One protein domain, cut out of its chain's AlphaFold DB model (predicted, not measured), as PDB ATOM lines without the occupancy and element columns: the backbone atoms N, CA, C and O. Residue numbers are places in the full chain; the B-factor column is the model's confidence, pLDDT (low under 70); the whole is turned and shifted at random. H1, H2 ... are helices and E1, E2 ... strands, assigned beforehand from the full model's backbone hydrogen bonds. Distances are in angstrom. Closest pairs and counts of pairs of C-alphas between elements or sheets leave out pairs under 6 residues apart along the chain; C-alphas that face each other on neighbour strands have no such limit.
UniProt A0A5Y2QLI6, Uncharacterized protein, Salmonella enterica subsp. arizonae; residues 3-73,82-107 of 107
ATOM      1  N   THR A   3     120.000 125.828 184.682       93.44
ATOM      2  CA  THR A   3     120.251 127.274 184.511       93.44
ATOM      3  C   THR A   3     121.716 127.497 184.153       93.44
ATOM      4  O   THR A   3     122.550 126.647 184.467       93.44
ATOM      5  N   THR A   4     122.056 128.660 183.597       95.25
ATOM      6  CA  THR A   4     123.453 129.029 183.359       95.25
ATOM      7  C   THR A   4     124.131 129.225 184.701       95.25
ATOM      8  O   THR A   4     123.762 130.117 185.471       95.25
ATOM      9  N   LEU A   5     125.100 128.368 185.012       96.25
ATOM     10  CA  LEU A   5     125.874 128.505 186.234       96.25
ATOM     11  C   LEU A   5     126.986 129.537 186.033       96.25
ATOM     12  O   LEU A   5     127.661 129.580 185.006       96.25
ATOM     13  N   SER A   6     127.190 130.360 187.054       95.81
ATOM     14  CA  SER A   6     128.300 131.302 187.149       95.81
ATOM     15  C   SER A   6     128.964 131.169 188.514       95.81
ATOM     16  O   SER A   6     128.331 130.725 189.479       95.81
ATOM     17  N   GLN A   7     130.230 131.576 188.614       95.31
ATOM     18  CA  GLN A   7     130.970 131.513 189.876       95.31
ATOM     19  C   GLN A   7     130.227 132.232 191.026       95.31
ATOM     20  O   GLN A   7     130.033 131.610 192.076       95.31
ATOM     21  N   PRO A   8     129.699 133.467 190.855       95.06
ATOM     22  CA  PRO A   8     128.958 134.141 191.922       95.06
ATOM     23  C   PRO A   8     127.666 133.417 192.304       95.06
ATOM     24  O   PRO A   8     127.316 133.360 193.483       95.06
ATOM     25  N   PHE A   9     126.956 132.839 191.333       94.12
ATOM     26  CA  PHE A   9     125.741 132.071 191.604       94.12
ATOM     27  C   PHE A   9     126.054 130.833 192.453       94.12
ATOM     28  O   PHE A   9     125.400 130.579 193.466       94.12
ATOM     29  N   ILE A  10     127.096 130.090 192.084       95.44
ATOM     30  CA  ILE A  10     127.513 128.888 192.807       95.44
ATOM     31  C   ILE A  10     127.952 129.235 194.231       95.44
ATOM     32  O   ILE A  10     127.517 128.578 195.177       95.44
ATOM     33  N   ILE A  11     128.806 130.245 194.405       94.38
ATOM     34  CA  ILE A  11     129.361 130.579 195.720       94.38
ATOM     35  C   ILE A  11     128.276 131.167 196.627       94.38
ATOM     36  O   ILE A  11     128.089 130.658 197.734       94.38
ATOM     37  N   ASN A  12     127.538 132.166 196.137       93.25
ATOM     38  CA  ASN A  12     126.714 133.039 196.976       93.25
ATOM     39  C   ASN A  12     125.237 132.641 197.036       93.25
ATOM     40  O   ASN A  12     124.536 133.062 197.952       93.25
ATOM     41  N   LYS A  13     124.728 131.893 196.049       93.06
ATOM     42  CA  LYS A  13     123.296 131.552 195.968       93.06
ATOM     43  C   LYS A  13     123.017 130.083 196.256       93.06
ATOM     44  O   LYS A  13     122.000 129.772 196.868       93.06
ATOM     45  N   LEU A  14     123.910 129.178 195.854       93.75
ATOM     46  CA  LEU A  14     123.748 127.759 196.163       93.75
ATOM     47  C   LEU A  14     124.167 127.459 197.604       93.75
ATOM     48  O   LEU A  14     125.309 127.688 198.011       93.75
ATOM     49  N   SER A  15     123.241 126.879 198.355       94.38
ATOM     50  CA  SER A  15     123.415 126.447 199.741       94.38
ATOM     51  C   SER A  15     122.499 125.260 200.018       94.38
ATOM     52  O   SER A  15     121.515 125.071 199.318       94.38
ATOM     53  N   ILE A  16     122.793 124.440 201.025       95.94
ATOM     54  CA  ILE A  16     121.903 123.332 201.394       95.94
ATOM     55  C   ILE A  16     120.595 123.813 202.037       95.94
ATOM     56  O   ILE A  16     119.592 123.116 201.947       95.94
ATOM     57  N   ASN A  17     120.589 125.005 202.638       95.31
ATOM     58  CA  ASN A  17     119.442 125.541 203.382       95.31
ATOM     59  C   ASN A  17     118.383 126.184 202.478       95.31
ATOM     60  O   ASN A  17     117.253 126.397 202.908       95.31
ATOM     61  N   VAL A  18     118.741 126.486 201.230       93.31
ATOM     62  CA  VAL A  18     117.841 127.056 200.225       93.31
ATOM     63  C   VAL A  18     117.974 126.283 198.927       93.31
ATOM     64  O   VAL A  18     119.063 125.847 198.571       93.31
ATOM     65  N   LYS A  19     116.885 126.100 198.194       92.25
ATOM     66  CA  LYS A  19     116.884 125.405 196.910       92.25
ATOM     67  C   LYS A  19     116.393 126.345 195.826       92.25
ATOM     68  O   LYS A  19     115.413 127.058 196.012       92.25
ATOM     69  N   SER A  20     117.057 126.318 194.677       89.62
ATOM     70  CA  SER A  20     116.577 127.031 193.503       89.62
ATOM     71  C   SER A  20     115.390 126.294 192.866       89.62
ATOM     72  O   SER A  20     115.437 125.085 192.599       89.62
ATOM     73  N   ALA A  21     114.318 127.037 192.612       88.25
ATOM     74  CA  ALA A  21     113.091 126.593 191.961       88.25
ATOM     75  C   ALA A  21     112.713 127.555 190.824       88.25
ATOM     76  O   ALA A  21     113.169 128.697 190.784       88.25
ATOM     77  N   LEU A  22     111.944 127.070 189.849       88.75
ATOM     78  CA  LEU A  22     111.386 127.928 188.806       88.75
ATOM     79  C   LEU A  22     110.010 128.394 189.273       88.75
ATOM     80  O   LEU A  22     109.167 127.569 189.622       88.75
ATOM     81  N   SER A  23     109.787 129.703 189.273       88.81
ATOM     82  CA  SER A  23     108.465 130.276 189.495       88.81
ATOM     83  C   SER A  23     107.515 129.896 188.353       88.81
ATOM     84  O   SER A  23     107.940 129.466 187.276       88.81
ATOM     85  N   ARG A  24     106.215 130.156 188.537       88.94
ATOM     86  CA  ARG A  24     105.208 130.011 187.465       88.94
ATOM     87  C   ARG A  24     105.525 130.845 186.216       88.94
ATOM     88  O   ARG A  24     105.101 130.486 185.129       88.94
ATOM     89  N   SER A  25     106.277 131.937 186.371       90.50
ATOM     90  CA  SER A  25     106.734 132.803 185.278       90.50
ATOM     91  C   SER A  25     108.097 132.403 184.698       90.50
ATOM     92  O   SER A  25     108.655 133.146 183.897       90.50
ATOM     93  N   GLY A  26     108.662 131.264 185.115       85.88
ATOM     94  CA  GLY A  26     109.952 130.767 184.630       85.88
ATOM     95  C   GLY A  26     111.175 131.475 185.222       85.88
ATOM     96  O   GLY A  26     112.295 131.219 184.789       85.88
ATOM     97  N   LYS A  27     110.996 132.345 186.223       88.38
ATOM     98  CA  LYS A  27     112.110 133.007 186.915       88.38
ATOM     99  C   LYS A  27     112.701 132.085 187.972       88.38
ATOM    100  O   LYS A  27     111.981 131.334 188.625       88.38
ATOM    101  N   ILE A  28     114.007 132.183 188.187       88.44
ATOM    102  CA  ILE A  28     114.667 131.474 189.284       88.44
ATOM    103  C   ILE A  28     114.314 132.168 190.596       88.44
ATOM    104  O   ILE A  28     114.584 133.354 190.776       88.44
ATOM    105  N   VAL A  29     113.726 131.407 191.510       91.88
ATOM    106  CA  VAL A  29     113.452 131.801 192.892       91.88
ATOM    107  C   VAL A  29     114.181 130.854 193.841       91.88
ATOM    108  O   VAL A  29     114.542 129.737 193.464       91.88
ATOM    109  N   PHE A  30     114.437 131.308 195.064       91.88
ATOM    110  CA  PHE A  30     115.089 130.510 196.098       91.88
ATOM    111  C   PHE A  30     114.106 130.273 197.232       91.88
ATOM    112  O   PHE A  30     113.606 131.220 197.834       91.88
ATOM    113  N   GLU A  31     113.836 129.006 197.505       93.56
ATOM    114  CA  GLU A  31     112.893 128.567 198.529       93.56
ATOM    115  C   GLU A  31     113.653 127.890 199.669       93.56
ATOM    116  O   GLU A  31     114.742 127.347 199.466       93.56
ATOM    117  N   ALA A  32     113.092 127.902 200.877       95.19
ATOM    118  CA  ALA A  32     113.681 127.191 202.003       95.19
ATOM    119  C   ALA A  32     113.776 125.681 201.712       95.19
ATOM    120  O   ALA A  32     112.862 125.076 201.151       95.19
ATOM    121  N   ASN A  33     114.875 125.055 202.130       95.19
ATOM    122  CA  ASN A  33     115.071 123.608 202.083       95.19
ATOM    123  C   ASN A  33     115.151 123.060 203.519       95.19
ATOM    124  O   ASN A  33     116.240 122.703 203.971       95.19
ATOM    125  N   PRO A  34     114.024 123.007 204.257       95.19
ATOM    126  CA  PRO A  34     114.021 122.655 205.681       95.19
ATOM    127  C   PRO A  34     114.526 121.232 205.937       95.19
ATOM    128  O   PRO A  34     115.169 120.974 206.945       95.19
ATOM    129  N   ALA A  35     114.308 120.318 204.989       94.38
ATOM    130  CA  ALA A  35     114.815 118.950 205.068       94.38
ATOM    131  C   ALA A  35     116.318 118.832 204.750       94.38
ATOM    132  O   ALA A  35     116.842 117.720 204.730       94.38
ATOM    133  N   GLN A  36     116.987 119.942 204.398       94.56
ATOM    134  CA  GLN A  36     118.393 119.989 203.973       94.56
ATOM    135  C   GLN A  36     118.732 118.910 202.935       94.56
ATOM    136  O   GLN A  36     119.822 118.331 202.906       94.56
ATOM    137  N   LYS A  37     117.770 118.616 202.054       94.75
ATOM    138  CA  LYS A  37     117.910 117.560 201.061       94.75
ATOM    139  C   LYS A  37     118.931 117.984 200.017       94.75
ATOM    140  O   LYS A  37     118.788 119.046 199.409       94.75
ATOM    141  N   LEU A  38     119.919 117.125 199.770       94.94
ATOM    142  CA  LEU A  38     120.914 117.321 198.715       94.94
ATOM    143  C   LEU A  38     120.220 117.527 197.365       94.94
ATOM    144  O   LEU A  38     119.301 116.783 197.003       94.94
ATOM    145  N   TYR A  39     120.688 118.498 196.590       94.94
ATOM    146  CA  TYR A  39     120.149 118.770 195.262       94.94
ATOM    147  C   TYR A  39     121.254 119.119 194.272       94.94
ATOM    148  O   TYR A  39     122.370 119.464 194.653       94.94
ATOM    149  N   ILE A  40     120.928 118.990 192.985       95.75
ATOM    150  CA  ILE A  40     121.819 119.325 191.875       95.75
ATOM    151  C   ILE A  40     121.145 120.405 191.034       95.75
ATOM    152  O   ILE A  40     119.960 120.291 190.696       95.75
ATOM    153  N   VAL A  41     121.915 121.432 190.689       96.31
ATOM    154  CA  VAL A  41     121.562 122.404 189.654       96.31
ATOM    155  C   VAL A  41     122.428 122.106 188.443       96.31
ATOM    156  O   VAL A  41     123.651 122.100 188.552       96.31
ATOM    157  N   PHE A  42     121.791 121.795 187.317       96.38
ATOM    158  CA  PHE A  42     122.491 121.488 186.074       96.38
ATOM    159  C   PHE A  42     122.815 122.768 185.313       96.38
ATOM    160  O   PHE A  42     121.997 123.688 185.288       96.38
ATOM    161  N   ASP A  43     123.989 122.793 184.694       96.75
ATOM    162  CA  ASP A  43     124.443 123.909 183.871       96.75
ATOM    163  C   ASP A  43     123.815 123.826 182.471       96.75
ATOM    164  O   ASP A  43     123.733 122.743 181.881       96.75
ATOM    165  N   ASP A  44     123.336 124.949 181.942       95.50
ATOM    166  CA  ASP A  44     122.923 125.085 180.535       95.50
ATOM    167  C   ASP A  44     123.851 125.950 179.690       95.50
ATOM    168  O   ASP A  44     123.564 126.145 178.507       95.50
ATOM    169  N   HIS A  45     124.964 126.414 180.259       97.06
ATOM    170  CA  HIS A  45     125.967 127.126 179.492       97.06
ATOM    171  C   HIS A  45     126.393 126.303 178.273       97.06
ATOM    172  O   HIS A  45     126.631 125.100 178.382       97.06
ATOM    173  N   ARG A  46     126.518 126.959 177.115       94.94
ATOM    174  CA  ARG A  46     126.807 126.311 175.823       94.94
ATOM    175  C   ARG A  46     128.029 125.390 175.876       94.94
ATOM    176  O   ARG A  46     128.008 124.312 175.299       94.94
ATOM    177  N   GLU A  47     129.064 125.818 176.595       94.00
ATOM    178  CA  GLU A  47     130.331 125.086 176.721       94.00
ATOM    179  C   GLU A  47     130.336 123.995 177.802       94.00
ATOM    180  O   GLU A  47     131.319 123.256 177.922       94.00
ATOM    181  N   ALA A  48     129.272 123.891 178.603       95.44
ATOM    182  CA  ALA A  48     129.187 122.907 179.671       95.44
ATOM    183  C   ALA A  48     128.934 121.494 179.105       95.44
ATOM    184  O   ALA A  48     128.024 121.309 178.292       95.44
ATOM    185  N   PRO A  49     129.680 120.470 179.563       95.38
ATOM    186  CA  PRO A  49     129.420 119.087 179.179       95.38
ATOM    187  C   PRO A  49     127.992 118.645 179.512       95.38
ATOM    188  O   PRO A  49     127.391 119.075 180.503       95.38
ATOM    189  N   ALA A  50     127.446 117.726 178.717       93.50
ATOM    190  CA  ALA A  50     126.108 117.198 178.951       93.50
ATOM    191  C   ALA A  50     125.987 116.578 180.355       93.50
ATOM    192  O   ALA A  50     126.759 115.703 180.749       93.50
ATOM    193  N   GLY A  51     124.990 117.038 181.116       94.75
ATOM    194  CA  GLY A  51     124.746 116.573 182.481       94.75
ATOM    195  C   GLY A  51     125.690 117.157 183.537       94.75
ATOM    196  O   GLY A  51     125.627 116.709 184.684       94.75
ATOM    197  N   PHE A  52     126.531 118.134 183.184       97.62
ATOM    198  CA  PHE A  52     127.331 118.897 184.138       97.62
ATOM    199  C   PHE A  52     126.443 119.721 185.081       97.62
ATOM    200  O   PHE A  52     125.398 120.253 184.691       97.62
ATOM    201  N   GLY A  53     126.840 119.825 186.343       97.44
ATOM    202  CA  GLY A  53     126.123 120.615 187.332       97.44
ATOM    203  C   GLY A  53     126.832 120.684 188.674       97.44
ATOM    204  O   GLY A  53     127.888 120.088 188.878       97.44
ATOM    205  N   VAL A  54     126.216 121.388 189.620       97.62
ATOM    206  CA  VAL A  54     126.711 121.526 190.992       97.62
ATOM    207  C   VAL A  54     125.748 120.863 191.960       97.62
ATOM    208  O   VAL A  54     124.566 121.205 192.023       97.62
ATOM    209  N   LYS A  55     126.274 119.930 192.750       96.94
ATOM    210  CA  LYS A  55     125.601 119.334 193.899       96.94
ATOM    211  C   LYS A  55     125.821 120.209 195.131       96.94
ATOM    212  O   LYS A  55     126.954 120.335 195.599       96.94
ATOM    213  N   ALA A  56     124.743 120.760 195.680       96.50
ATOM    214  CA  ALA A  56     124.752 121.411 196.982       96.50
ATOM    215  C   ALA A  56     124.612 120.347 198.077       96.50
ATOM    216  O   ALA A  56     123.655 119.567 198.077       96.50
ATOM    217  N   SER A  57     125.592 120.300 198.979       95.00
ATOM    218  CA  SER A  57     125.597 119.406 200.139       95.00
ATOM    219  C   SER A  57     125.830 120.181 201.427       95.00
ATOM    220  O   SER A  57     126.141 121.368 201.381       95.00
ATOM    221  N   LEU A  58     125.692 119.495 202.565       92.06
ATOM    222  CA  LEU A  58     125.822 120.106 203.888       92.06
ATOM    223  C   LEU A  58     127.188 120.779 204.095       92.06
ATOM    224  O   LEU A  58     127.263 121.896 204.586       92.06
ATOM    225  N   THR A  59     128.261 120.102 203.684       90.81
ATOM    226  CA  THR A  59     129.639 120.535 203.955       90.81
ATOM    227  C   THR A  59     130.311 121.209 202.771       90.81
ATOM    228  O   THR A  59     131.195 122.040 202.943       90.81
ATOM    229  N   LYS A  60     129.933 120.836 201.547       94.81
ATOM    230  CA  LYS A  60     130.595 121.318 200.337       94.81
ATOM    231  C   LYS A  60     129.675 121.329 199.136       94.81
ATOM    232  O   LYS A  60     128.733 120.542 199.023       94.81
ATOM    233  N   LYS A  61     130.015 122.210 198.203       96.81
ATOM    234  CA  LYS A  61     129.486 122.205 196.845       96.81
ATOM    235  C   LYS A  61     130.441 121.432 195.950       96.81
ATOM    236  O   LYS A  61     131.660 121.578 196.058       96.81
ATOM    237  N   THR A  62     129.893 120.586 195.091       97.81
ATOM    238  CA  THR A  62     130.690 119.674 194.268       97.81
ATOM    239  C   THR A  62     130.200 119.693 192.836       97.81
ATOM    240  O   THR A  62     129.007 119.515 192.599       97.81
ATOM    241  N   TYR A  63     131.115 119.858 191.893       97.94
ATOM    242  CA  TYR A  63     130.847 119.679 190.479       97.94
ATOM    243  C   TYR A  63     130.651 118.199 190.159       97.94
ATOM    244  O   TYR A  63     131.390 117.331 190.636       97.94
ATOM    245  N   VAL A  64     129.622 117.906 189.377       97.56
ATOM    246  CA  VAL A  64     129.226 116.549 189.010       97.56
ATOM    247  C   VAL A  64     128.868 116.478 187.537       97.56
ATOM    248  O   VAL A  64     128.434 117.465 186.949       97.56
ATOM    249  N   ILE A  65     128.983 115.283 186.970       96.12
ATOM    250  CA  ILE A  65     128.452 114.953 185.651       96.12
ATOM    251  C   ILE A  65     127.481 113.789 185.806       96.12
ATOM    252  O   ILE A  65     127.815 112.755 186.391       96.12
ATOM    253  N   GLN A  66     126.271 113.959 185.287       93.31
ATOM    254  CA  GLN A  66     125.255 112.918 185.237       93.31
ATOM    255  C   GLN A  66     125.127 112.375 183.809       93.31
ATOM    256  O   GLN A  66     124.641 113.077 182.925       93.31
ATOM    257  N   ARG A  67     125.505 111.112 183.589       88.62
ATOM    258  CA  ARG A  67     125.441 110.446 182.274       88.62
ATOM    259  C   ARG A  67     124.427 109.305 182.317       88.62
ATOM    260  O   ARG A  67     124.348 108.573 183.302       88.62
ATOM    261  N   ARG A  68     123.635 109.152 181.253       82.62
ATOM    262  CA  ARG A  68     122.857 107.923 181.035       82.62
ATOM    263  C   ARG A  68     123.798 106.875 180.463       82.62
ATOM    264  O   ARG A  68     124.540 107.184 179.537       82.62
ATOM    265  N   VAL A  69     123.751 105.664 180.996       76.25
ATOM    266  CA  VAL A  69     124.486 104.525 180.446       76.25
ATOM    267  C   VAL A  69     123.484 103.484 179.970       76.25
ATOM    268  O   VAL A  69     122.469 103.239 180.628       76.25
ATOM    269  N   ALA A  70     123.731 102.908 178.796       68.94
ATOM    270  CA  ALA A  70     122.985 101.739 178.358       68.94
ATOM    271  C   ALA A  70     123.332 100.580 179.300       68.94
ATOM    272  O   ALA A  70     124.495 100.385 179.642       68.94
ATOM    273  N   SER A  71     122.322  99.840 179.752       62.09
ATOM    274  CA  SER A  71     122.576  98.573 180.431       62.09
ATOM    275  C   SER A  71     123.091  97.607 179.367       62.09
ATOM    276  O   SER A  71     122.420  97.396 178.359       62.09
ATOM    277  N   SER A  72     124.308  97.099 179.542       57.00
ATOM    278  CA  SER A  72     124.986  96.222 178.578       57.00
ATOM    279  C   SER A  72     124.338  94.839 178.437       57.00
ATOM    280  O   SER A  72     124.785  94.048 177.610       57.00
ATOM    281  N   ASP A  73     123.290  94.535 179.203       50.53
ATOM    282  CA  ASP A  73     122.620  93.243 179.160       50.53
ATOM    283  C   ASP A  73     121.571  93.228 178.047       50.53
ATOM    284  O   ASP A  73     120.434  93.668 178.209       50.53
ATOM    285  N   PRO A  82     115.072 100.657 180.492       52.75
ATOM    286  CA  PRO A  82     116.406 100.797 179.935       52.75
ATOM    287  C   PRO A  82     117.052 102.099 180.435       52.75
ATOM    288  O   PRO A  82     116.403 103.141 180.531       52.75
ATOM    289  N   SER A  83     118.356 102.040 180.696       59.22
ATOM    290  CA  SER A  83     119.267 103.097 181.170       59.22
ATOM    291  C   SER A  83     119.355 103.318 182.684       59.22
ATOM    292  O   SER A  83     118.444 103.831 183.334       59.22
ATOM    293  N   SER A  84     120.521 102.984 183.241       74.81
ATOM    294  CA  SER A  84     120.937 103.468 184.553       74.81
ATOM    295  C   SER A  84     121.606 104.840 184.405       74.81
ATOM    296  O   SER A  84     122.086 105.231 183.338       74.81
ATOM    297  N   VAL A  85     121.569 105.635 185.473       81.56
ATOM    298  CA  VAL A  85     122.126 106.991 185.490       81.56
ATOM    299  C   VAL A  85     123.354 106.993 186.387       81.56
ATOM    300  O   VAL A  85     123.232 106.866 187.605       81.56
ATOM    301  N   LEU A  86     124.530 107.171 185.787       86.38
ATOM    302  CA  LEU A  86     125.791 107.324 186.501       86.38
ATOM    303  C   LEU A  86     125.973 108.792 186.906       86.38
ATOM    304  O   LEU A  86     125.736 109.701 186.106       86.38
ATOM    305  N   LYS A  87     126.413 109.032 188.143       91.19
ATOM    306  CA  LYS A  87     126.777 110.366 188.642       91.19
ATOM    307  C   LYS A  87     128.232 110.353 189.082       91.19
ATOM    308  O   LYS A  87     128.570 109.676 190.048       91.19
ATOM    309  N   VAL A  88     129.066 111.122 188.396       93.31
ATOM    310  CA  VAL A  88     130.509 111.204 188.648       93.31
ATOM    311  C   VAL A  88     130.828 112.538 189.306       93.31
ATOM    312  O   VAL A  88     130.280 113.568 188.914       93.31
ATOM    313  N   LYS A  89     131.696 112.526 190.320       96.06
ATOM    314  CA  LYS A  89     132.275 113.744 190.902       96.06
ATOM    315  C   LYS A  89     133.401 114.233 189.989       96.06
ATOM    316  O   LYS A  89     134.309 113.464 189.714       96.06
ATOM    317  N   VAL A  90     133.357 115.505 189.596       96.12
ATOM    318  CA  VAL A  90     134.464 116.182 188.894       96.12
ATOM    319  C   VAL A  90     135.455 116.742 189.915       96.12
ATOM    320  O   VAL A  90     136.638 116.450 189.868       96.12
ATOM    321  N   GLY A  91     134.953 117.484 190.903       96.38
ATOM    322  CA  GLY A  91     135.756 118.082 191.970       96.38
ATOM    323  C   GLY A  91     134.908 118.996 192.850       96.38
ATOM    324  O   GLY A  91     133.714 119.178 192.604       96.38
ATOM    325  N   ASN A  92     135.467 119.519 193.935       97.44
ATOM    326  CA  ASN A  92     134.779 120.501 194.775       97.44
ATOM    327  C   ASN A  92     134.868 121.887 194.134       97.44
ATOM    328  O   ASN A  92     135.769 122.157 193.354       97.44
ATOM    329  N   VAL A  93     133.935 122.778 194.477       96.25
ATOM    330  CA  VAL A  93     133.891 124.122 193.875       96.25
ATOM    331  C   VAL A  93     135.177 124.916 194.104       96.25
ATOM    332  O   VAL A  93     135.593 125.647 193.217       96.25
ATOM    333  N   PHE A  94     135.807 124.740 195.264       95.06
ATOM    334  CA  PHE A  94     137.048 125.423 195.629       95.06
ATOM    335  C   PHE A  94     138.317 124.719 195.128       95.06
ATOM    336  O   PHE A  94     139.405 125.232 195.354       95.06
ATOM    337  N   ASP A  95     138.190 123.574 194.450       95.00
ATOM    338  CA  ASP A  95     139.338 122.886 193.842       95.00
ATOM    339  C   ASP A  95     139.743 123.552 192.503       95.00
ATOM    340  O   ASP A  95     140.784 123.221 191.946       95.00
ATOM    341  N   PHE A  96     138.927 124.481 191.982       94.44
ATOM    342  CA  PHE A  96     139.131 125.162 190.702       94.44
ATOM    343  C   PHE A  96     139.067 126.686 190.878       94.44
ATOM    344  O   PHE A  96     138.249 127.172 191.667       94.44
ATOM    345  N   PRO A  97     139.857 127.463 190.120       93.88
ATOM    346  CA  PRO A  97     139.849 128.923 190.216       93.88
ATOM    347  C   PRO A  97     138.565 129.538 189.641       93.88
ATOM    348  O   PRO A  97     138.091 130.564 190.132       93.88
ATOM    349  N   ASN A  98     137.972 128.914 188.621       94.94
ATOM    350  CA  ASN A  98     136.733 129.364 187.997       94.94
ATOM    351  C   ASN A  98     135.939 128.191 187.389       94.94
ATOM    352  O   ASN A  98     136.414 127.059 187.257       94.94
ATOM    353  N   ILE A  99     134.686 128.476 187.031       95.75
ATOM    354  CA  ILE A  99     133.769 127.487 186.463       95.75
ATOM    355  C   ILE A  99     134.179 127.023 185.057       95.75
ATOM    356  O   ILE A  99     133.922 125.871 184.714       95.75
ATOM    357  N   ASP A 100     134.829 127.868 184.256       95.81
ATOM    358  CA  ASP A 100     135.185 127.536 182.873       95.81
ATOM    359  C   ASP A 100     136.266 126.457 182.813       95.81
ATOM    360  O   ASP A 100     136.126 125.477 182.080       95.81
ATOM    361  N   GLU A 101     137.273 126.544 183.680       95.38
ATOM    362  CA  GLU A 101     138.270 125.481 183.850       95.38
ATOM    363  C   GLU A 101     137.637 124.166 184.302       95.38
ATOM    364  O   GLU A 101     138.004 123.089 183.832       95.38
ATOM    365  N   THR A 102     136.618 124.239 185.160       95.50
ATOM    366  CA  THR A 102     135.894 123.039 185.582       95.50
ATOM    367  C   THR A 102     135.099 122.428 184.426       95.50
ATOM    368  O   THR A 102     135.080 121.207 184.271       95.50
ATOM    369  N   ARG A 103     134.438 123.250 183.596       96.12
ATOM    370  CA  ARG A 103     133.725 122.776 182.396       96.12
ATOM    371  C   ARG A 103     134.681 122.056 181.454       96.12
ATOM    372  O   ARG A 103     134.306 121.019 180.914       96.12
ATOM    373  N   GLN A 104     135.898 122.572 181.303       94.62
ATOM    374  CA  GLN A 104     136.943 121.940 180.505       94.62
ATOM    375  C   GLN A 104     137.414 120.613 181.123       94.62
ATOM    376  O   GLN A 104     137.493 119.619 180.408       94.62
ATOM    377  N   ALA A 105     137.650 120.563 182.438       93.25
ATOM    378  CA  ALA A 105     138.048 119.342 183.152       93.25
ATOM    379  C   ALA A 105     136.956 118.252 183.183       93.25
ATOM    380  O   ALA A 105     137.241 117.083 183.427       93.25
ATOM    381  N   ALA A 106     135.694 118.632 182.968       92.12
ATOM    382  CA  ALA A 106     134.529 117.752 182.993       92.12
ATOM    383  C   ALA A 106     134.192 117.097 181.634       92.12
ATOM    384  O   ALA A 106     133.200 116.361 181.541       92.12
ATOM    385  N   ARG A 107     134.944 117.398 180.574       87.88
ATOM    386  CA  ARG A 107     134.761 116.794 179.244       87.88
ATOM    387  C   ARG A 107     135.266 115.349 179.271       87.88
ATOM    388  O   ARG A 107     134.418 114.437 179.077       87.88
TER     389      ARG A 107
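Overview. This is residues 3 to 73 and 82 to 107 of the 107 residues of an uncharacterized protein of Salmonella enterica subsp. arizonae (UniProt A0A5Y2QLI6). A strongly twisted sheet of four strands, E3 to E6, makes the body, and the long strands E5 and E6 run past E4 as a two-stranded arm, residues 66 to 69 and 84 to 87. H2 packs over the sheet, H1 grazes it, and a small hairpin of E1 and E2 lies beyond its E3 edge. The printed part has 97 residues, with two named helices and six named strands in the order H1 E1 E2 E3 E4 E5 E6 H2, and its class is mixed, helices and strands. The large sheet has the order E3 - E4 - E5 - E6 and is antiparallel, as is the pair E1 - E2. The whole is compact, with a radius of gyration of the C-alphas of 14.0 A and spans of 42 by 33 by 29 A.

Along the chain. H1, residues 7 to 12, begins at C-alpha 7 (130.970, 131.513, 189.876). E1, residues 18 to 22, and E2, residues 28 to 32, follow. E3 is residues 39 to 43 and E4 residues 52 to 56. E5, residues 61 to 69, is 24.6 A long and ends at C-alpha 69 (124.486, 104.525, 180.446). E6, residues 84 to 92, is 24.2 A long. H2, residues 99 to 105, is 9.8 A long and ends at C-alpha 105 (138.048, 119.342, 183.152).

Arrangement. E3, E4 and E5 form a meander, each strand the antiparallel neighbour of the one before. E3 and E4 are a hairpin, with N 41 and O 54 within hydrogen-bond range at 3.0 A. E4 and E5 are a hairpin too, with N 55 and O 62 at 2.8 A. E5 and E6 are antiparallel at 154 degrees, with N 67 and O 86 at 2.9 A. E3 and E6 are the edge strands. H2 is on this sheet at a height over the sheet of 8.9 A; it is only just over E5, with 3 of its 7 C-alphas falling there, and runs slantwise to the strands, at 43 degrees to E5 on the local plane. The closest C-alphas of H2 and E6 are those of Val 90 and Ala 105, 7.5 A apart. H1 only grazes the sheet, with residues 10 to 11. H1 and H2 are close but not clearly touching: their closest C-alphas, those of Gln 7 and Ile 99, are 6.0 A apart. In the hairpin of E1 and E2, N 19 and O 31 are 2.8 A apart. The closest C-alphas of E1 and E3 are those of Lys 19 and Tyr 39, 7.6 A apart, while E2 and E3 are apart. In H1 and H2 every O i to N i+4 pair is within hydrogen-bond range.

Size, cuts and confidence. The two C-alphas farthest apart are those of Asn 12 and Asp 73, at 43.8 A. Residues 74 to 81 are not printed, and C-alphas 73 and 82 are 9.8 A apart across the cut. Of the links that are printed whole, none is long. The mean pLDDT of the printed part is 91.3; residues 70 to 73 and 82 to 83 are under 70.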